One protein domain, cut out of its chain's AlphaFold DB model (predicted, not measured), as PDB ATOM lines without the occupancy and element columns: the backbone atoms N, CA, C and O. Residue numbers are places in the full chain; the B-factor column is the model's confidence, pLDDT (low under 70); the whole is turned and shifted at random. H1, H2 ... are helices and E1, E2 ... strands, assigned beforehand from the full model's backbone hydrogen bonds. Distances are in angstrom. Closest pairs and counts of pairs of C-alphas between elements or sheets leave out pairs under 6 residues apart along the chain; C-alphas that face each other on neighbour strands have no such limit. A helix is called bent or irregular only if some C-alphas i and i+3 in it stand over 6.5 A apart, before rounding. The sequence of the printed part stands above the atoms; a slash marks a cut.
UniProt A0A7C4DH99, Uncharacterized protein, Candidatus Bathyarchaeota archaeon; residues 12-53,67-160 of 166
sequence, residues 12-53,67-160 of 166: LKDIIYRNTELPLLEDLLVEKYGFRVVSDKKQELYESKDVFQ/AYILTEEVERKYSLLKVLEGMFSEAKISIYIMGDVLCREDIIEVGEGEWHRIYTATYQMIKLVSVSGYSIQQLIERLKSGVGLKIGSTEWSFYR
ATOM      1  N   LEU A  12      12.173  -4.257  19.264       97.38
ATOM      2  CA  LEU A  12      13.325  -4.615  20.075       97.38
ATOM      3  C   LEU A  12      14.540  -4.692  19.154       97.38
ATOM      4  O   LEU A  12      14.427  -5.225  18.047       97.38
ATOM      5  N   LYS A  13      15.690  -4.192  19.605       96.44
ATOM      6  CA  LYS A  13      16.969  -4.338  18.896       96.44
ATOM      7  C   LYS A  13      18.041  -4.867  19.837       96.44
ATOM      8  O   LYS A  13      17.963  -4.629  21.047       96.44
ATOM      9  N   ASP A  14      19.013  -5.566  19.257       94.56
ATOM     10  CA  ASP A  14      20.151  -6.166  19.957       94.56
ATOM     11  C   ASP A  14      19.681  -7.064  21.114       94.56
ATOM     12  O   ASP A  14      19.926  -6.806  22.297       94.56
ATOM     13  N   ILE A  15      18.893  -8.085  20.766       96.38
ATOM     14  CA  ILE A  15      18.301  -9.016  21.727       96.38
ATOM     15  C   ILE A  15      19.241 -10.198  21.906       96.38
ATOM     16  O   ILE A  15      19.589 -10.856  20.933       96.38
ATOM     17  N   ILE A  16      19.596 -10.514  23.146       95.31
ATOM     18  CA  ILE A  16      20.378 -11.702  23.483       95.31
ATOM     19  C   ILE A  16      19.457 -12.669  24.210       95.31
ATOM     20  O   ILE A  16      18.933 -12.356  25.276       95.31
ATOM     21  N   TYR A  17      19.270 -13.842  23.634       94.50
ATOM     22  CA  TYR A  17      18.558 -14.969  24.208       94.50
ATOM     23  C   TYR A  17      19.574 -15.999  24.692       94.50
ATOM     24  O   TYR A  17      20.509 -16.331  23.969       94.50
ATOM     25  N   ARG A  18      19.396 -16.488  25.921       91.38
ATOM     26  CA  ARG A  18      20.216 -17.560  26.492       91.38
ATOM     27  C   ARG A  18      19.335 -18.647  27.069       91.38
ATOM     28  O   ARG A  18      18.394 -18.343  27.813       91.38
ATOM     29  N   ASN A  19      19.646 -19.892  26.737       89.75
ATOM     30  CA  ASN A  19      18.881 -21.049  27.171       89.75
ATOM     31  C   ASN A  19      19.728 -22.327  27.120       89.75
ATOM     32  O   ASN A  19      20.711 -22.393  26.395       89.75
ATOM     33  N   THR A  20      19.353 -23.332  27.902       87.25
ATOM     34  CA  THR A  20      20.054 -24.626  27.978       87.25
ATOM     35  C   THR A  20      19.326 -25.745  27.236       87.25
ATOM     36  O   THR A  20      19.883 -26.818  27.047       87.25
ATOM     37  N   GLU A  21      18.070 -25.522  26.841       87.38
ATOM     38  CA  GLU A  21      17.205 -26.526  26.215       87.38
ATOM     39  C   GLU A  21      16.992 -26.244  24.725       87.38
ATOM     40  O   GLU A  21      17.095 -27.155  23.910       87.38
ATOM     41  N   LEU A  22      16.691 -24.990  24.372       90.38
ATOM     42  CA  LEU A  22      16.335 -24.597  23.009       90.38
ATOM     43  C   LEU A  22      17.322 -23.559  22.464       90.38
ATOM     44  O   LEU A  22      17.598 -22.575  23.150       90.38
ATOM     45  N   PRO A  23      17.840 -23.733  21.236       89.44
ATOM     46  CA  PRO A  23      18.870 -22.854  20.697       89.44
ATOM     47  C   PRO A  23      18.344 -21.471  20.317       89.44
ATOM     48  O   PRO A  23      19.054 -20.474  20.448       89.44
ATOM     49  N   LEU A  24      17.093 -21.396  19.861       93.25
ATOM     50  CA  LEU A  24      16.502 -20.185  19.315       93.25
ATOM     51  C   LEU A  24      15.245 -19.777  20.094       93.25
ATOM     52  O   LEU A  24      14.442 -20.601  20.536       93.25
ATOM     53  N   LEU A  25      15.043 -18.468  20.224       94.50
ATOM     54  CA  LEU A  25      13.871 -17.876  20.858       94.50
ATOM     55  C   LEU A  25      12.573 -18.254  20.133       94.50
ATOM     56  O   LEU A  25      11.557 -18.468  20.790       94.50
ATOM     57  N   GLU A  26      12.578 -18.330  18.799       94.56
ATOM     58  CA  GLU A  26      11.403 -18.761  18.037       94.56
ATOM     59  C   GLU A  26      10.947 -20.173  18.399       94.56
ATOM     60  O   GLU A  26       9.740 -20.400  18.480       94.56
ATOM     61  N   ASP A  27      11.877 -21.087  18.667       94.06
ATOM     62  CA  ASP A  27      11.558 -22.466  19.026       94.06
ATOM     63  C   ASP A  27      10.882 -22.482  20.396       94.06
ATOM     64  O   ASP A  27       9.819 -23.073  20.569       94.06
ATOM     65  N   LEU A  28      11.395 -21.694  21.343       94.31
ATOM     66  CA  LEU A  28      10.762 -21.513  22.646       94.31
ATOM     67  C   LEU A  28       9.363 -20.884  22.551       94.31
ATOM     68  O   LEU A  28       8.455 -21.289  23.279       94.31
ATOM     69  N   LEU A  29       9.161 -19.907  21.666       95.38
ATOM     70  CA  LEU A  29       7.848 -19.296  21.442       95.38
ATOM     71  C   LEU A  29       6.847 -20.298  20.849       95.38
ATOM     72  O   LEU A  29       5.671 -20.286  21.221       95.38
ATOM     73  N   VAL A  30       7.297 -21.172  19.954       96.00
ATOM     74  CA  VAL A  30       6.456 -22.224  19.374       96.00
ATOM     75  C   VAL A  30       6.145 -23.294  20.417       96.00
ATOM     76  O   VAL A  30       4.976 -23.573  20.676       96.00
ATOM     77  N   GLU A  31       7.168 -23.850  21.061       94.81
ATOM     78  CA  GLU A  31       7.029 -25.005  21.947       94.81
ATOM     79  C   GLU A  31       6.377 -24.659  23.287       94.81
ATOM     80  O   GLU A  31       5.446 -25.339  23.715       94.81
ATOM     81  N   LYS A  32       6.830 -23.590  23.955       92.75
ATOM     82  CA  LYS A  32       6.353 -23.245  25.307       92.75
ATOM     83  C   LYS A  32       5.150 -22.310  25.299       92.75
ATOM     84  O   LYS A  32       4.370 -22.319  26.249       92.75
ATOM     85  N   TYR A  33       4.992 -21.503  24.250       92.69
ATOM     86  CA  TYR A  33       3.927 -20.496  24.172       92.69
ATOM     87  C   TYR A  33       2.901 -20.762  23.062       92.69
ATOM     88  O   TYR A  33       1.937 -20.006  22.941       92.69
ATOM     89  N   GLY A  34       3.061 -21.829  22.272       95.06
ATOM     90  CA  GLY A  34       2.079 -22.251  21.271       95.06
ATOM     91  C   GLY A  34       1.941 -21.299  20.081       95.06
ATOM     92  O   GLY A  34       0.914 -21.323  19.393       95.06
ATOM     93  N   PHE A  35       2.938 -20.443  19.836       97.00
ATOM     94  CA  PHE A  35       2.970 -19.619  18.630       97.00
ATOM     95  C   PHE A  35       3.123 -20.507  17.392       97.00
ATOM     96  O   PHE A  35       3.705 -21.587  17.432       97.00
ATOM     97  N   ARG A  36       2.595 -20.047  16.261       97.06
ATOM     98  CA  ARG A  36       2.655 -20.757  14.983       97.06
ATOM     99  C   ARG A  36       3.498 -19.979  13.995       97.06
ATOM    100  O   ARG A  36       3.372 -18.761  13.902       97.06
ATOM    101  N   VAL A  37       4.311 -20.689  13.224       96.06
ATOM    102  CA  VAL A  37       5.073 -20.108  12.117       96.06
ATOM    103  C   VAL A  37       4.123 -19.813  10.961       96.06
ATOM    104  O   VAL A  37       3.461 -20.710  10.447       96.06
ATOM    105  N   VAL A  38       4.052 -18.546  10.565       95.62
ATOM    106  CA  VAL A  38       3.249 -18.073   9.428       95.62
ATOM    107  C   VAL A  38       4.111 -17.900   8.183       95.62
ATOM    108  O   VAL A  38       3.661 -18.156   7.070       95.62
ATOM    109  N   SER A  39       5.360 -17.476   8.360       92.50
ATOM    110  CA  SER A  39       6.339 -17.348   7.284       92.50
ATOM    111  C   SER A  39       7.725 -17.609   7.840       92.50
ATOM    112  O   SER A  39       8.053 -17.111   8.915       92.50
ATOM    113  N   ASP A  40       8.550 -18.318   7.079       93.00
ATOM    114  CA  ASP A  40       9.946 -18.569   7.419       93.00
ATOM    115  C   ASP A  40      10.809 -18.388   6.171       93.00
ATOM    116  O   ASP A  40      10.670 -19.115   5.185       93.00
ATOM    117  N   LYS A  41      11.648 -17.355   6.186       87.38
ATOM    118  CA  LYS A  41      12.686 -17.132   5.185       87.38
ATOM    119  C   LYS A  41      14.006 -17.053   5.924       87.38
ATOM    120  O   LYS A  41      14.324 -16.027   6.525       87.38
ATOM    121  N   LYS A  42      14.752 -18.147   5.867       87.19
ATOM    122  CA  LYS A  42      16.058 -18.293   6.495       87.19
ATOM    123  C   LYS A  42      17.110 -18.475   5.414       87.19
ATOM    124  O   LYS A  42      16.962 -19.330   4.544       87.19
ATOM    125  N   GLN A  43      18.164 -17.676   5.485       84.75
ATOM    126  CA  GLN A  43      19.361 -17.845   4.679       84.75
ATOM    127  C   GLN A  43      20.547 -18.020   5.617       84.75
ATOM    128  O   GLN A  43      20.832 -17.154   6.438       84.75
ATOM    129  N   GLU A  44      21.229 -19.149   5.505       83.19
ATOM    130  CA  GLU A  44      22.471 -19.378   6.226       83.19
ATOM    131  C   GLU A  44      23.609 -18.616   5.553       83.19
ATOM    132  O   GLU A  44      23.739 -18.629   4.327       83.19
ATOM    133  N   LEU A  45      24.374 -17.883   6.357       81.19
ATOM    134  CA  LEU A  45      25.466 -17.039   5.882       81.19
ATOM    135  C   LEU A  45      26.827 -17.614   6.266       81.19
ATOM    136  O   LEU A  45      27.792 -17.422   5.530       81.19
ATOM    137  N   TYR A  46      26.906 -18.263   7.428       81.94
ATOM    138  CA  TYR A  46      28.156 -18.728   8.007       81.94
ATOM    139  C   TYR A  46      27.905 -19.805   9.065       81.94
ATOM    140  O   TYR A  46      26.959 -19.689   9.845       81.94
ATOM    141  N   GLU A  47      28.791 -20.791   9.116       80.38
ATOM    142  CA  GLU A  47      28.918 -21.754  10.207       80.38
ATOM    143  C   GLU A  47      30.413 -21.946  10.491       80.38
ATOM    144  O   GLU A  47      31.204 -22.162   9.568       80.38
ATOM    145  N   SER A  48      30.796 -21.864  11.762       78.12
ATOM    146  CA  SER A  48      32.099 -22.281  12.267       78.12
ATOM    147  C   SER A  48      31.940 -23.227  13.441       78.12
ATOM    148  O   SER A  48      30.967 -23.183  14.195       78.12
ATOM    149  N   LYS A  49      32.925 -24.107  13.582       77.56
ATOM    150  CA  LYS A  49      33.045 -25.013  14.711       77.56
ATOM    151  C   LYS A  49      34.496 -25.026  15.161       77.56
ATOM    152  O   LYS A  49      35.359 -25.446  14.392       77.56
ATOM    153  N   ASP A  50      34.711 -24.641  16.407       71.19
ATOM    154  CA  ASP A  50      35.994 -24.700  17.084       71.19
ATOM    155  C   ASP A  50      35.907 -25.731  18.218       71.19
ATOM    156  O   ASP A  50      34.953 -25.771  18.997       71.19
ATOM    157  N   VAL A  51      36.892 -26.626  18.274       67.44
ATOM    158  CA  VAL A  51      37.001 -27.664  19.305       67.44
ATOM    159  C   VAL A  51      38.251 -27.369  20.114       67.44
ATOM    160  O   VAL A  51      39.351 -27.329  19.561       67.44
ATOM    161  N   PHE A  52      38.082 -27.174  21.416       62.28
ATOM    162  CA  PHE A  52      39.168 -26.881  22.338       62.28
ATOM    163  C   PHE A  52      39.554 -28.171  23.064       62.28
ATOM    164  O   PHE A  52      38.776 -28.727  23.835       62.28
ATOM    165  N   GLN A  53      40.765 -28.665  22.805       53.22
ATOM    166  CA  GLN A  53      41.373 -29.719  23.616       53.22
ATOM    167  C   GLN A  53      42.189 -29.042  24.719       53.22
ATOM    168  O   GLN A  53      43.284 -28.555  24.454       53.22
ATOM    169  N   ALA A  67      37.447 -23.761  37.648       58.12
ATOM    170  CA  ALA A  67      36.887 -22.976  36.558       58.12
ATOM    171  C   ALA A  67      36.307 -23.888  35.469       58.12
ATOM    172  O   ALA A  67      36.858 -24.929  35.121       58.12
ATOM    173  N   TYR A  68      35.183 -23.459  34.903       57.81
ATOM    174  CA  TYR A  68      34.527 -24.132  33.792       57.81
ATOM    175  C   TYR A  68      35.450 -24.259  32.575       57.81
ATOM    176  O   TYR A  68      36.014 -23.259  32.123       57.81
ATOM    177  N   ILE A  69      35.542 -25.461  32.000       65.38
ATOM    178  CA  ILE A  69      36.324 -25.704  30.781       65.38
ATOM    179  C   ILE A  69      35.374 -25.639  29.586       65.38
ATOM    180  O   ILE A  69      34.432 -26.427  29.488       65.38
ATOM    181  N   LEU A  70      35.600 -24.681  28.683       60.66
ATOM    182  CA  LEU A  70      34.914 -24.627  27.393       60.66
ATOM    183  C   LEU A  70      35.577 -25.632  26.452       60.66
ATOM    184  O   LEU A  70      36.767 -25.525  26.173       60.66
ATOM    185  N   THR A  71      34.808 -26.593  25.961       61.44
ATOM    186  CA  THR A  71      35.346 -27.726  25.194       61.44
ATOM    187  C   THR A  71      34.979 -27.672  23.717       61.44
ATOM    188  O   THR A  71      35.758 -28.085  22.862       61.44
ATOM    189  N   GLU A  72      33.803 -27.140  23.388       70.88
ATOM    190  CA  GLU A  72      33.374 -26.927  22.004       70.88
ATOM    191  C   GLU A  72      32.599 -25.616  21.895       70.88
ATOM    192  O   GLU A  72      31.769 -25.304  22.752       70.88
ATOM    193  N   GLU A  73      32.854 -24.890  20.810       77.38
ATOM    194  CA  GLU A  73      32.112 -23.704  20.404       77.38
ATOM    195  C   GLU A  73      31.639 -23.897  18.957       77.38
ATOM    196  O   GLU A  73      32.434 -24.132  18.045       77.38
ATOM    197  N   VAL A  74      30.327 -23.827  18.735       80.81
ATOM    198  CA  VAL A  74      29.735 -23.829  17.389       80.81
ATOM    199  C   VAL A  74      29.027 -22.502  17.186       80.81
ATOM    200  O   VAL A  74      28.091 -22.186  17.919       80.81
ATOM    201  N   GLU A  75      29.433 -21.734  16.181       86.44
ATOM    202  CA  GLU A  75      28.807 -20.460  15.836       86.44
ATOM    203  C   GLU A  75      28.141 -20.548  14.460       86.44
ATOM    204  O   GLU A  75      28.717 -21.005  13.477       86.44
ATOM    205  N   ARG A  76      26.892 -20.096  14.377       88.00
ATOM    206  CA  ARG A  76      26.100 -20.061  13.148       88.00
ATOM    207  C   ARG A  76      25.492 -18.689  12.960       88.00
ATOM    208  O   ARG A  76      24.833 -18.168  13.859       88.00
ATOM    209  N   LYS A  77      25.638 -18.125  11.766       88.69
ATOM    210  CA  LYS A  77      25.026 -16.853  11.389       88.69
ATOM    211  C   LYS A  77      23.975 -17.057  10.308       88.69
ATOM    212  O   LYS A  77      24.242 -17.612   9.242       88.69
ATOM    213  N   TYR A  78      22.793 -16.513  10.555       86.12
ATOM    214  CA  TYR A  78      21.669 -16.537   9.633       86.12
ATOM    215  C   TYR A  78      21.204 -15.121   9.320       86.12
ATOM    216  O   TYR A  78      21.210 -14.263  10.195       86.12
ATOM    217  N   SER A  79      20.723 -14.900   8.102       88.50
ATOM    218  CA  SER A  79      19.791 -13.815   7.810       88.50
ATOM    219  C   SER A  79      18.375 -14.375   7.892       88.50
ATOM    220  O   SER A  79      18.044 -15.345   7.201       88.50
ATOM    221  N   LEU A  80      17.550 -13.806   8.767       91.00
ATOM    222  CA  LEU A  80      16.227 -14.328   9.084       91.00
ATOM    223  C   LEU A  80      15.144 -13.274   8.843       91.00
ATOM    224  O   LEU A  80      15.225 -12.136   9.305       91.00
ATOM    225  N   LEU A  81      14.090 -13.689   8.146       93.38
ATOM    226  CA  LEU A  81      12.809 -13.000   8.087       93.38
ATOM    227  C   LEU A  81      11.709 -14.010   8.421       93.38
ATOM    228  O   LEU A  81      11.208 -14.727   7.550       93.38
ATOM    229  N   LYS A  82      11.343 -14.070   9.703       95.12
ATOM    230  CA  LYS A  82      10.382 -15.038  10.243       95.12
ATOM    231  C   LYS A  82       9.202 -14.332  10.886       95.12
ATOM    232  O   LYS A  82       9.364 -13.315  11.556       95.12
ATOM    233  N   VAL A  83       8.008 -14.872  10.669       97.19
ATOM    234  CA  VAL A  83       6.759 -14.360  11.237       97.19
ATOM    235  C   VAL A  83       6.092 -15.465  12.032       97.19
ATOM    236  O   VAL A  83       5.809 -16.539  11.497       97.19
ATOM    237  N   LEU A  84       5.823 -15.181  13.299       97.50
ATOM    238  CA  LEU A  84       5.093 -16.035  14.224       97.50
ATOM    239  C   LEU A  84       3.782 -15.349  14.610       97.50
ATOM    240  O   LEU A  84       3.746 -14.135  14.804       97.50
ATOM    241  N   GLU A  85       2.715 -16.115  14.788       97.56
ATOM    242  CA  GLU A  85       1.452 -15.618  15.330       97.56
ATOM    243  C   GLU A  85       0.956 -16.521  16.456       97.56
ATOM    244  O   GLU A  85       0.987 -17.746  16.350       97.56
ATOM    245  N   GLY A  86       0.466 -15.919  17.534       96.75
ATOM    246  CA  GLY A  86      -0.037 -16.651  18.690       96.75
ATOM    247  C   GLY A  86      -0.992 -15.812  19.524       96.75
ATOM    248  O   GLY A  86      -1.106 -14.600  19.337       96.75
ATOM    249  N   MET A  87      -1.703 -16.470  20.434       95.94
ATOM    250  CA  MET A  87      -2.540 -15.807  21.432       95.94
ATOM    251  C   MET A  87      -1.776 -15.744  22.750       95.94
ATOM    252  O   MET A  87      -1.284 -16.762  23.226       95.94
ATOM    253  N   PHE A  88      -1.713 -14.567  23.364       94.50
ATOM    254  CA  PHE A  88      -1.106 -14.396  24.677       94.50
ATOM    255  C   PHE A  88      -1.890 -13.373  25.495       94.50
ATOM    256  O   PHE A  88      -2.185 -12.282  25.005       94.50
ATOM    257  N   SER A  89      -2.240 -13.733  26.735       89.94
ATOM    258  CA  SER A  89      -3.099 -12.926  27.613       89.94
ATOM    259  C   SER A  89      -4.300 -12.336  26.853       89.94
ATOM    260  O   SER A  89      -4.470 -11.119  26.794       89.94
ATOM    261  N   GLU A  90      -5.059 -13.221  26.192       90.06
ATOM    262  CA  GLU A  90      -6.293 -12.931  25.435       90.06
ATOM    263  C   GLU A  90      -6.150 -12.056  24.176       90.06
ATOM    264  O   GLU A  90      -7.141 -11.776  23.506       90.06
ATOM    265  N   ALA A  91      -4.932 -11.680  23.779       93.88
ATOM    266  CA  ALA A  91      -4.697 -10.913  22.560       93.88
ATOM    267  C   ALA A  91      -3.866 -11.697  21.542       93.88
ATOM    268  O   ALA A  91      -2.910 -12.391  21.894       93.88
ATOM    269  N   LYS A  92      -4.194 -11.533  20.256       96.25
ATOM    270  CA  LYS A  92      -3.351 -12.025  19.163       96.25
ATOM    271  C   LYS A  92      -2.094 -11.163  19.075       96.25
ATOM    272  O   LYS A  92      -2.197  -9.950  18.907       96.25
ATOM    273  N   ILE A  93      -0.929 -11.797  19.129       97.50
ATOM    274  CA  ILE A  93       0.375 -11.166  18.937       97.50
ATOM    275  C   ILE A  93       1.014 -11.749  17.677       97.50
ATOM    276  O   ILE A  93       1.085 -12.965  17.509       97.50
ATOM    277  N   SER A  94       1.473 -10.868  16.792       97.75
ATOM    278  CA  SER A  94       2.319 -11.212  15.646       97.75
ATOM    279  C   SER A  94       3.754 -10.802  15.957       97.75
ATOM    280  O   SER A  94       3.992  -9.653  16.327       97.75
ATOM    281  N   ILE A  95       4.699 -11.727  15.833       97.88
ATOM    282  CA  ILE A  95       6.118 -11.518  16.124       97.88
ATOM    283  C   ILE A  95       6.891 -11.653  14.818       97.88
ATOM    284  O   ILE A  95       6.799 -12.668  14.136       97.88
ATOM    285  N   TYR A  96       7.656 -10.625  14.482       97.44
ATOM    286  CA  TYR A  96       8.513 -10.563  13.309       97.44
ATOM    287  C   TYR A  96       9.960 -10.594  13.777       97.44
ATOM    288  O   TYR A  96      10.379  -9.707  14.519       97.44
ATOM    289  N   ILE A  97      10.718 -11.585  13.333       96.25
ATOM    290  CA  ILE A  97      12.160 -11.679  13.555       96.25
ATOM    291  C   ILE A  97      12.831 -11.282  12.248       96.25
ATOM    292  O   ILE A  97      12.499 -11.840  11.200       96.25
ATOM    293  N   MET A  98      13.687 -10.263  12.296       94.50
ATOM    294  CA  MET A  98      14.204  -9.593  11.106       94.50
ATOM    295  C   MET A  98      15.694  -9.289  11.241       94.50
ATOM    296  O   MET A  98      16.125  -8.702  12.234       94.50
ATOM    297  N   GLY A  99      16.442  -9.597  10.186       92.19
ATOM    298  CA  GLY A  99      17.863  -9.287  10.081       92.19
ATOM    299  C   GLY A  99      18.740 -10.455  10.507       92.19
ATOM    300  O   GLY A  99      18.340 -11.616  10.403       92.19
ATOM    301  N   ASP A 100      19.948 -10.139  10.952       92.44
ATOM    302  CA  ASP A 100      20.932 -11.157  11.293       92.44
ATOM    303  C   ASP A 100      20.632 -11.800  12.658       92.44
ATOM    304  O   ASP A 100      20.271 -11.129  13.632       92.44
ATOM    305  N   VAL A 101      20.814 -13.119  12.717       92.31
ATOM    306  CA  VAL A 101      20.765 -13.933  13.931       92.31
ATOM    307  C   VAL A 101      22.081 -14.683  14.054       92.31
ATOM    308  O   VAL A 101      22.432 -15.466  13.172       92.31
ATOM    309  N   LEU A 102      22.797 -14.447  15.148       92.12
ATOM    310  CA  LEU A 102      24.005 -15.183  15.507       92.12
ATOM    311  C   LEU A 102      23.657 -16.185  16.601       92.12
ATOM    312  O   LEU A 102      23.224 -15.781  17.674       92.12
ATOM    313  N   CYS A 103      23.818 -17.471  16.338       91.50
ATOM    314  CA  CYS A 103      23.562 -18.544  17.284       91.50
ATOM    315  C   CYS A 103      24.884 -19.201  17.655       91.50
ATOM    316  O   CYS A 103      25.578 -19.710  16.783       91.50
ATOM    317  N   ARG A 104      25.194 -19.217  18.942       89.62
ATOM    318  CA  ARG A 104      26.374 -19.846  19.513       89.62
ATOM    319  C   ARG A 104      25.945 -20.969  20.447       89.62
ATOM    320  O   ARG A 104      25.058 -20.775  21.279       89.62
ATOM    321  N   GLU A 105      26.547 -22.130  20.280       88.69
ATOM    322  CA  GLU A 105      26.435 -23.277  21.173       88.69
ATOM    323  C   GLU A 105      27.775 -23.459  21.875       88.69
ATOM    324  O   GLU A 105      28.794 -23.682  21.224       88.69
ATOM    325  N   ASP A 106      27.747 -23.357  23.198       83.94
ATOM    326  CA  ASP A 106      28.885 -23.598  24.072       83.94
ATOM    327  C   ASP A 106      28.667 -24.915  24.814       83.94
ATOM    328  O   ASP A 106      27.634 -25.101  25.468       83.94
ATOM    329  N   ILE A 107      29.639 -25.822  24.737       82.81
ATOM    330  CA  ILE A 107      29.676 -27.022  25.573       82.81
ATOM    331  C   ILE A 107      30.694 -26.789  26.685       82.81
ATOM    332  O   ILE A 107      31.863 -26.512  26.419       82.81
ATOM    333  N   ILE A 108      30.224 -26.875  27.926       80.62
ATOM    334  CA  ILE A 108      30.993 -26.557  29.123       80.62
ATOM    335  C   ILE A 108      31.067 -27.785  30.026       80.62
ATOM    336  O   ILE A 108      30.037 -28.391  30.326       80.62
ATOM    337  N   GLU A 109      32.265 -28.109  30.504       78.38
ATOM    338  CA  GLU A 109      32.477 -29.111  31.548       78.38
ATOM    339  C   GLU A 109      32.483 -28.437  32.936       78.38
ATOM    340  O   GLU A 109      33.225 -27.479  33.169       78.38
ATOM    341  N   VAL A 110      31.621 -28.905  33.848       71.12
ATOM    342  CA  VAL A 110      31.408 -28.324  35.197       71.12
ATOM    343  C   VAL A 110      32.006 -29.195  36.316       71.12
ATOM    344  O   VAL A 110      32.215 -28.730  37.432       71.12
ATOM    345  N   GLY A 111      32.323 -30.454  36.017       66.12
ATOM    346  CA  GLY A 111      32.876 -31.440  36.949       66.12
ATOM    347  C   GLY A 111      33.384 -32.661  36.184       66.12
ATOM    348  O   GLY A 111      33.323 -32.673  34.960       66.12
ATOM    349  N   GLU A 112      33.945 -33.680  36.841       66.12
ATOM    350  CA  GLU A 112      34.367 -34.911  36.138       66.12
ATOM    351  C   GLU A 112      33.180 -35.568  35.410       66.12
ATOM    352  O   GLU A 112      32.335 -36.209  36.033       66.12
ATOM    353  N   GLY A 113      33.116 -35.411  34.084       66.88
ATOM    354  CA  GLY A 113      32.098 -36.045  33.245       66.88
ATOM    355  C   GLY A 113      30.729 -35.354  33.202       66.88
ATOM    356  O   GLY A 113      29.818 -35.900  32.578       66.88
ATOM    357  N   GLU A 114      30.565 -34.169  33.802       75.19
ATOM    358  CA  GLU A 114      29.327 -33.378  33.713       75.19
ATOM    359  C   GLU A 114      29.445 -32.280  32.651       75.19
ATOM    360  O   GLU A 114      30.181 -31.303  32.815       75.19
ATOM    361  N   TRP A 115      28.682 -32.442  31.566       77.25
ATOM    362  CA  TRP A 115      28.691 -31.560  30.399       77.25
ATOM    363  C   TRP A 115      27.370 -30.805  30.293       77.25
ATOM    364  O   TRP A 115      26.294 -31.409  30.268       77.25
ATOM    365  N   HIS A 116      27.448 -29.487  30.158       81.75
ATOM    366  CA  HIS A 116      26.298 -28.615  29.975       81.75
ATOM    367  C   HIS A 116      26.382 -27.890  28.641       81.75
ATOM    368  O   HIS A 116      27.424 -27.360  28.266       81.75
ATOM    369  N   ARG A 117      25.252 -27.839  27.936       86.94
ATOM    370  CA  ARG A 117      25.108 -27.047  26.715       86.94
ATOM    371  C   ARG A 117      24.447 -25.726  27.043       86.94
ATOM    372  O   ARG A 117      23.403 -25.692  27.700       86.94
ATOM    373  N   ILE A 118      25.051 -24.646  26.573       88.25
ATOM    374  CA  ILE A 118      24.500 -23.306  26.678       88.25
ATOM    375  C   ILE A 118      24.347 -22.756  25.271       88.25
ATOM    376  O   ILE A 118      25.312 -22.600  24.531       88.25
ATOM    377  N   TYR A 119      23.114 -22.425  24.922       90.25
ATOM    378  CA  TYR A 119      22.799 -21.746  23.685       90.25
ATOM    379  C   TYR A 119      22.683 -20.249  23.931       90.25
ATOM    380  O   TYR A 119      21.972 -19.802  24.838       90.25
ATOM    381  N   THR A 120      23.357 -19.467  23.095       92.56
ATOM    382  CA  THR A 120      23.237 -18.013  23.044       92.56
ATOM    383  C   THR A 120      22.847 -17.593  21.634       92.56
ATOM    384  O   THR A 120      23.630 -17.743  20.704       92.56
ATOM    385  N   ALA A 121      21.664 -17.007  21.472       93.75
ATOM    386  CA  ALA A 121      21.233 -16.422  20.207       93.75
ATOM    387  C   ALA A 121      21.149 -14.898  20.319       93.75
ATOM    388  O   ALA A 121      20.488 -14.361  21.207       93.75
ATOM    389  N   THR A 122      21.806 -14.191  19.408       95.19
ATOM    390  CA  THR A 122      21.773 -12.734  19.301       95.19
ATOM    391  C   THR A 122      20.974 -12.345  18.071       95.19
ATOM    392  O   THR A 122      21.333 -12.709  16.955       95.19
ATOM    393  N   TYR A 123      19.901 -11.592  18.274       95.81
ATOM    394  CA  TYR A 123      19.002 -11.123  17.232       95.81
ATOM    395  C   TYR A 123      19.200  -9.633  17.005       95.81
ATOM    396  O   TYR A 123      19.127  -8.837  17.946       95.81
ATOM    397  N   GLN A 124      19.346  -9.248  15.741       94.19
ATOM    398  CA  GLN A 124      19.403  -7.844  15.359       94.19
ATOM    399  C   GLN A 124      18.095  -7.112  15.691       94.19
ATOM    400  O   GLN A 124      18.123  -6.031  16.281       94.19
ATOM    401  N   MET A 125      16.942  -7.678  15.308       96.56
ATOM    402  CA  MET A 125      15.649  -7.026  15.504       96.56
ATOM    403  C   MET A 125      14.492  -8.013  15.670       96.56
ATOM    404  O   MET A 125      14.327  -8.957  14.897       96.56
ATOM    405  N   ILE A 126      13.628  -7.724  16.644       97.44
ATOM    406  CA  ILE A 126      12.344  -8.402  16.833       97.44
ATOM    407  C   ILE A 126      11.251  -7.346  16.967       97.44
ATOM    408  O   ILE A 126      11.363  -6.423  17.767       97.44
ATOM    409  N   LYS A 127      10.166  -7.484  16.212       97.75
ATOM    410  CA  LYS A 127       9.007  -6.590  16.268       97.75
ATOM    411  C   LYS A 127       7.769  -7.370  16.687       97.75
ATOM    412  O   LYS A 127       7.429  -8.366  16.063       97.75
ATOM    413  N   LEU A 128       7.070  -6.894  17.707       97.94
ATOM    414  CA  LEU A 128       5.807  -7.444  18.182       97.94
ATOM    415  C   LEU A 128       4.676  -6.494  17.804       97.94
ATOM    416  O   LEU A 128       4.791  -5.285  17.989       97.94
ATOM    417  N   VAL A 129       3.584  -7.040  17.283       96.75
ATOM    418  CA  VAL A 129       2.402  -6.283  16.867       96.75
ATOM    419  C   VAL A 129       1.168  -6.919  17.487       96.75
ATOM    420  O   VAL A 129       0.956  -8.125  17.371       96.75
ATOM    421  N   SER A 130       0.350  -6.112  18.151       96.00
ATOM    422  CA  SER A 130      -0.880  -6.553  18.802       96.00
ATOM    423  C   SER A 130      -1.872  -5.402  18.895       96.00
ATOM    424  O   SER A 130      -1.538  -4.241  18.692       96.00
ATOM    425  N   VAL A 131      -3.110  -5.725  19.236       94.00
ATOM    426  CA  VAL A 131      -4.144  -4.748  19.610       94.00
ATOM    427  C   VAL A 131      -4.077  -4.401  21.102       94.00
ATOM    428  O   VAL A 131      -4.782  -3.513  21.563       94.00
ATOM    429  N   SER A 132      -3.233  -5.112  21.859       93.44
ATOM    430  CA  SER A 132      -3.025  -4.938  23.294       93.44
ATOM    431  C   SER A 132      -1.536  -4.755  23.583       93.44
ATOM    432  O   SER A 132      -0.754  -5.711  23.536       93.44
ATOM    433  N   GLY A 133      -1.142  -3.523  23.913       93.62
ATOM    434  CA  GLY A 133       0.210  -3.229  24.397       93.62
ATOM    435  C   GLY A 133       0.525  -3.941  25.713       93.62
ATOM    436  O   GLY A 133       1.646  -4.397  25.914       93.62
ATOM    437  N   TYR A 134      -0.491  -4.129  26.559       94.38
ATOM    438  CA  TYR A 134      -0.371  -4.857  27.819       94.38
ATOM    439  C   TYR A 134       0.031  -6.321  27.608       94.38
ATOM    440  O   TYR A 134       0.955  -6.808  28.255       94.38
ATOM    441  N   SER A 135      -0.599  -7.015  26.657       95.38
ATOM    442  CA  SER A 135      -0.269  -8.416  26.364       95.38
ATOM    443  C   SER A 135       1.152  -8.555  25.801       95.38
ATOM    444  O   SER A 135       1.850  -9.510  26.139       95.38
ATOM    445  N   ILE A 136       1.609  -7.587  24.993       96.25
ATOM    446  CA  ILE A 136       3.009  -7.513  24.544       96.25
ATOM    447  C   ILE A 136       3.943  -7.331  25.744       96.25
ATOM    448  O   ILE A 136       4.917  -8.067  25.875       96.25
ATOM    449  N   GLN A 137       3.652  -6.369  26.623       95.75
ATOM    450  CA  GLN A 137       4.484  -6.089  27.791       95.75
ATOM    451  C   GLN A 137       4.614  -7.322  28.692       95.75
ATOM    452  O   GLN A 137       5.732  -7.716  29.017       95.75
ATOM    453  N   GLN A 138       3.500  -7.977  29.022       95.69
ATOM    454  CA  GLN A 138       3.519  -9.191  29.835       95.69
ATOM    455  C   GLN A 138       4.327 -10.321  29.189       95.69
ATOM    456  O   GLN A 138       5.049 -11.032  29.888       95.69
ATOM    457  N   LEU A 139       4.222 -10.506  27.867       95.50
ATOM    458  CA  LEU A 139       5.022 -11.508  27.166       95.50
ATOM    459  C   LEU A 139       6.516 -11.212  27.334       95.50
ATOM    460  O   LEU A 139       7.275 -12.097  27.715       95.50
ATOM    461  N   ILE A 140       6.936  -9.966  27.105       95.31
ATOM    462  CA  ILE A 140       8.340  -9.570  27.257       95.31
ATOM    463  C   ILE A 140       8.820  -9.722  28.702       95.31
ATOM    464  O   ILE A 140       9.930 -10.198  28.919       95.31
ATOM    465  N   GLU A 141       8.008  -9.366  29.695       93.69
ATOM    466  CA  GLU A 141       8.344  -9.557  31.111       93.69
ATOM    467  C   GLU A 141       8.499 -11.040  31.476       93.69
ATOM    468  O   GLU A 141       9.441 -11.410  32.185       93.69
ATOM    469  N   ARG A 142       7.638 -11.916  30.939       92.38
ATOM    470  CA  ARG A 142       7.790 -13.369  31.104       92.38
ATOM    471  C   ARG A 142       9.028 -13.906  30.408       92.38
ATOM    472  O   ARG A 142       9.701 -14.756  30.973       92.38
ATOM    473  N   LEU A 143       9.364 -13.406  29.223       92.12
ATOM    474  CA  LEU A 143      10.589 -13.818  28.544       92.12
ATOM    475  C   LEU A 143      11.834 -13.312  29.285       92.12
ATOM    476  O   LEU A 143      12.785 -14.058  29.430       92.12
ATOM    477  N   LYS A 144      11.833 -12.094  29.832       90.81
ATOM    478  CA  LYS A 144      12.963 -11.579  30.629       90.81
ATOM    479  C   LYS A 144      13.189 -12.330  31.940       90.81
ATOM    480  O   LYS A 144      14.326 -12.442  32.377       90.81
ATOM    481  N   SER A 145      12.114 -12.766  32.596       86.44
ATOM    482  CA  SER A 145      12.201 -13.464  33.886       86.44
ATOM    483  C   SER A 145      12.366 -14.975  33.734       86.44
ATOM    484  O   SER A 145      13.072 -15.593  34.522       86.44
ATOM    485  N   GLY A 146      11.720 -15.571  32.729       79.19
ATOM    486  CA  GLY A 146      11.716 -17.014  32.494       79.19
ATOM    487  C   GLY A 146      12.871 -17.515  31.632       79.19
ATOM    488  O   GLY A 146      13.184 -18.701  31.678       79.19
ATOM    489  N   VAL A 147      13.503 -16.645  30.841       78.56
ATOM    490  CA  VAL A 147      14.710 -16.966  30.071       78.56
ATOM    491  C   VAL A 147      15.720 -15.829  30.191       78.56
ATOM    492  O   VAL A 147      15.367 -14.719  30.576       78.56
ATOM    493  N   GLY A 148      16.990 -16.083  29.870       78.75
ATOM    494  CA  GLY A 148      18.064 -15.088  29.981       78.75
ATOM    495  C   GLY A 148      17.998 -13.968  28.933       78.75
ATOM    496  O   GLY A 148      19.036 -13.611  28.377       78.75
ATOM    497  N   LEU A 149      16.801 -13.450  28.619       91.94
ATOM    498  CA  LEU A 149      16.568 -12.457  27.578       91.94
ATOM    499  C   LEU A 149      17.090 -11.082  28.008       91.94
ATOM    500  O   LEU A 149      16.537 -10.433  28.900       91.94
ATOM    501  N   LYS A 150      18.115 -10.593  27.316       93.75
ATOM    502  CA  LYS A 150      18.597  -9.212  27.416       93.75
ATOM    503  C   LYS A 150      18.189  -8.445  26.169       93.75
ATOM    504  O   LYS A 150      18.148  -9.004  25.079       93.75
ATOM    505  N   ILE A 151      17.870  -7.166  26.333       95.06
ATOM    506  CA  ILE A 151      17.395  -6.305  25.247       95.06
ATOM    507  C   ILE A 151      18.216  -5.024  25.280       95.06
ATOM    508  O   ILE A 151      18.208  -4.342  26.306       95.06
ATOM    509  N   GLY A 152      18.906  -4.708  24.183       94.50
ATOM    510  CA  GLY A 152      19.703  -3.489  24.068       94.50
ATOM    511  C   GLY A 152      18.840  -2.231  23.992       94.50
ATOM    512  O   GLY A 152      19.032  -1.301  24.774       94.50
ATOM    513  N   SER A 153      17.853  -2.203  23.091       95.94
ATOM    514  CA  SER A 153      16.927  -1.068  22.981       95.94
ATOM    515  C   SER A 153      15.487  -1.471  22.660       95.94
ATOM    516  O   SER A 153      15.217  -2.533  22.094       95.94
ATOM    517  N   THR A 154      14.553  -0.601  23.054       96.69
ATOM    518  CA  THR A 154      13.104  -0.788  22.903       96.69
ATOM    519  C   THR A 154      12.444   0.473  22.366       96.69
ATOM    520  O   THR A 154      12.686   1.559  22.888       96.69
ATOM    521  N   GLU A 155      11.547   0.320  21.399       97.31
ATOM    522  CA  GLU A 155      10.781   1.414  20.805       97.31
ATOM    523  C   GLU A 155       9.302   1.027  20.694       97.31
ATOM    524  O   GLU A 155       8.964  -0.005  20.109       97.31
ATOM    525  N   TRP A 156       8.420   1.857  21.252       97.12
ATOM    526  CA  TRP A 156       6.970   1.672  21.174       97.12
ATOM    527  C   TRP A 156       6.364   2.586  20.114       97.12
ATOM    528  O   TRP A 156       6.720   3.758  20.003       97.12
ATOM    529  N   SER A 157       5.399   2.065  19.364       94.75
ATOM    530  CA  SER A 157       4.651   2.836  18.372       94.75
ATOM    531  C   SER A 157       3.174   2.462  18.405       94.75
ATOM    532  O   SER A 157       2.818   1.293  18.561       94.75
ATOM    533  N   PHE A 158       2.312   3.462  18.231       93.06
ATOM    534  CA  PHE A 158       0.862   3.326  18.336       93.06
ATOM    535  C   PHE A 158       0.217   3.865  17.065       93.06
ATOM    536  O   PHE A 158       0.455   5.007  16.672       93.06
ATOM    537  N   TYR A 159      -0.603   3.043  16.419       88.12
ATOM    538  CA  TYR A 159      -1.268   3.387  15.169       88.12
ATOM    539  C   TYR A 159      -2.768   3.165  15.299       88.12
ATOM    540  O   TYR A 159      -3.212   2.147  15.820       88.12
ATOM    541  N   ARG A 160      -3.570   4.093  14.774       84.81
ATOM    542  CA  ARG A 160      -5.023   3.916  14.666       84.81
ATOM    543  C   ARG A 160      -5.374   3.484  13.255       84.81
ATOM    544  O   ARG A 160      -4.988   4.141  12.291       84.81
TER     545      ARG A 160
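Overview. This is residues 12 to 53 and 67 to 160 of the 166 residues of an uncharacterized protein of Candidatus Bathyarchaeota archaeon (UniProt A0A7C4DH99). One large sheet of six bent strands curls round two helices, H1 and H2, on one face, and leaves its other face bare. The far ends of E2, E3, E4 and E5 run on past the helices as a long curved slab and make much of the length. The 136 printed residues hold, along the chain, E1 H1 E2 E3 E4 E5 H2 E6; the sheet's order is E2 E3 E4 E5 E1 E6, all antiparallel, and the class is mostly strand. It is compact by its radius of gyration of the C-alphas, 16.3 A, yet elongated, 58 by 30 by 25 A.

Arrangement. The twisted sheet runs E2, residues 36 to 51, E3, 69 to 88, E4, 91 to 111, E5, 114 to 130, E1, 12 to 19, and E6, 150 to 160. E3, E4 and E5 form a meander, each strand the antiparallel neighbour of the one before, through two hairpins. Within hydrogen-bond range are N 41 and O 81 of E2 and E3, 3.0 A, N 82 and O 97 of E3 and E4, 2.9 A, N 104 and O 120 of E4 and E5, 2.8 A, N 17 and O 121 of E1 and E5, 2.8 A, and N 16 and O 150 of E1 and E6, 2.8 A. H1, residues 25 to 33, and H2, residues 133 to 146, are on the same face but apart. The closest C-alphas of H1 and E2 are those of Val 30 and Arg 36, 6.0 A; of H2 and E4, Ala 91 and Ser 135, 6.3 A. E5, H2 and E6 make a split strand-helix-strand unit, two strands running the same way with E1 between them, its crossover right-handed. In both helices every O i to N i+4 pair is within hydrogen-bond range.

Along the chain. E1 begins at C-alpha 12 (13.325, -4.615, 20.075), and E6, 29.9 A long, ends at C-alpha 160 (-5.023, 3.916, 14.666). E4 spans 45.2 A, E5 43.1 A, E3 39.6 A, E2 35.3 A and H2 19.7 A. E2 bends by 98 degrees at residue 39, E4 by 91 degrees at residue 99.

Size, cuts and confidence. The C-alphas farthest apart, of Glu 112 and Arg 160, are 59.3 A apart. Residues 54 to 66 are not printed, and C-alphas 53 and 67 are 15.3 A apart across this cut; the links printed whole are tight. Mean pLDDT of the printed part is 88.6, with residues 51 to 53, 67 to 71 and 111 to 113 under 70.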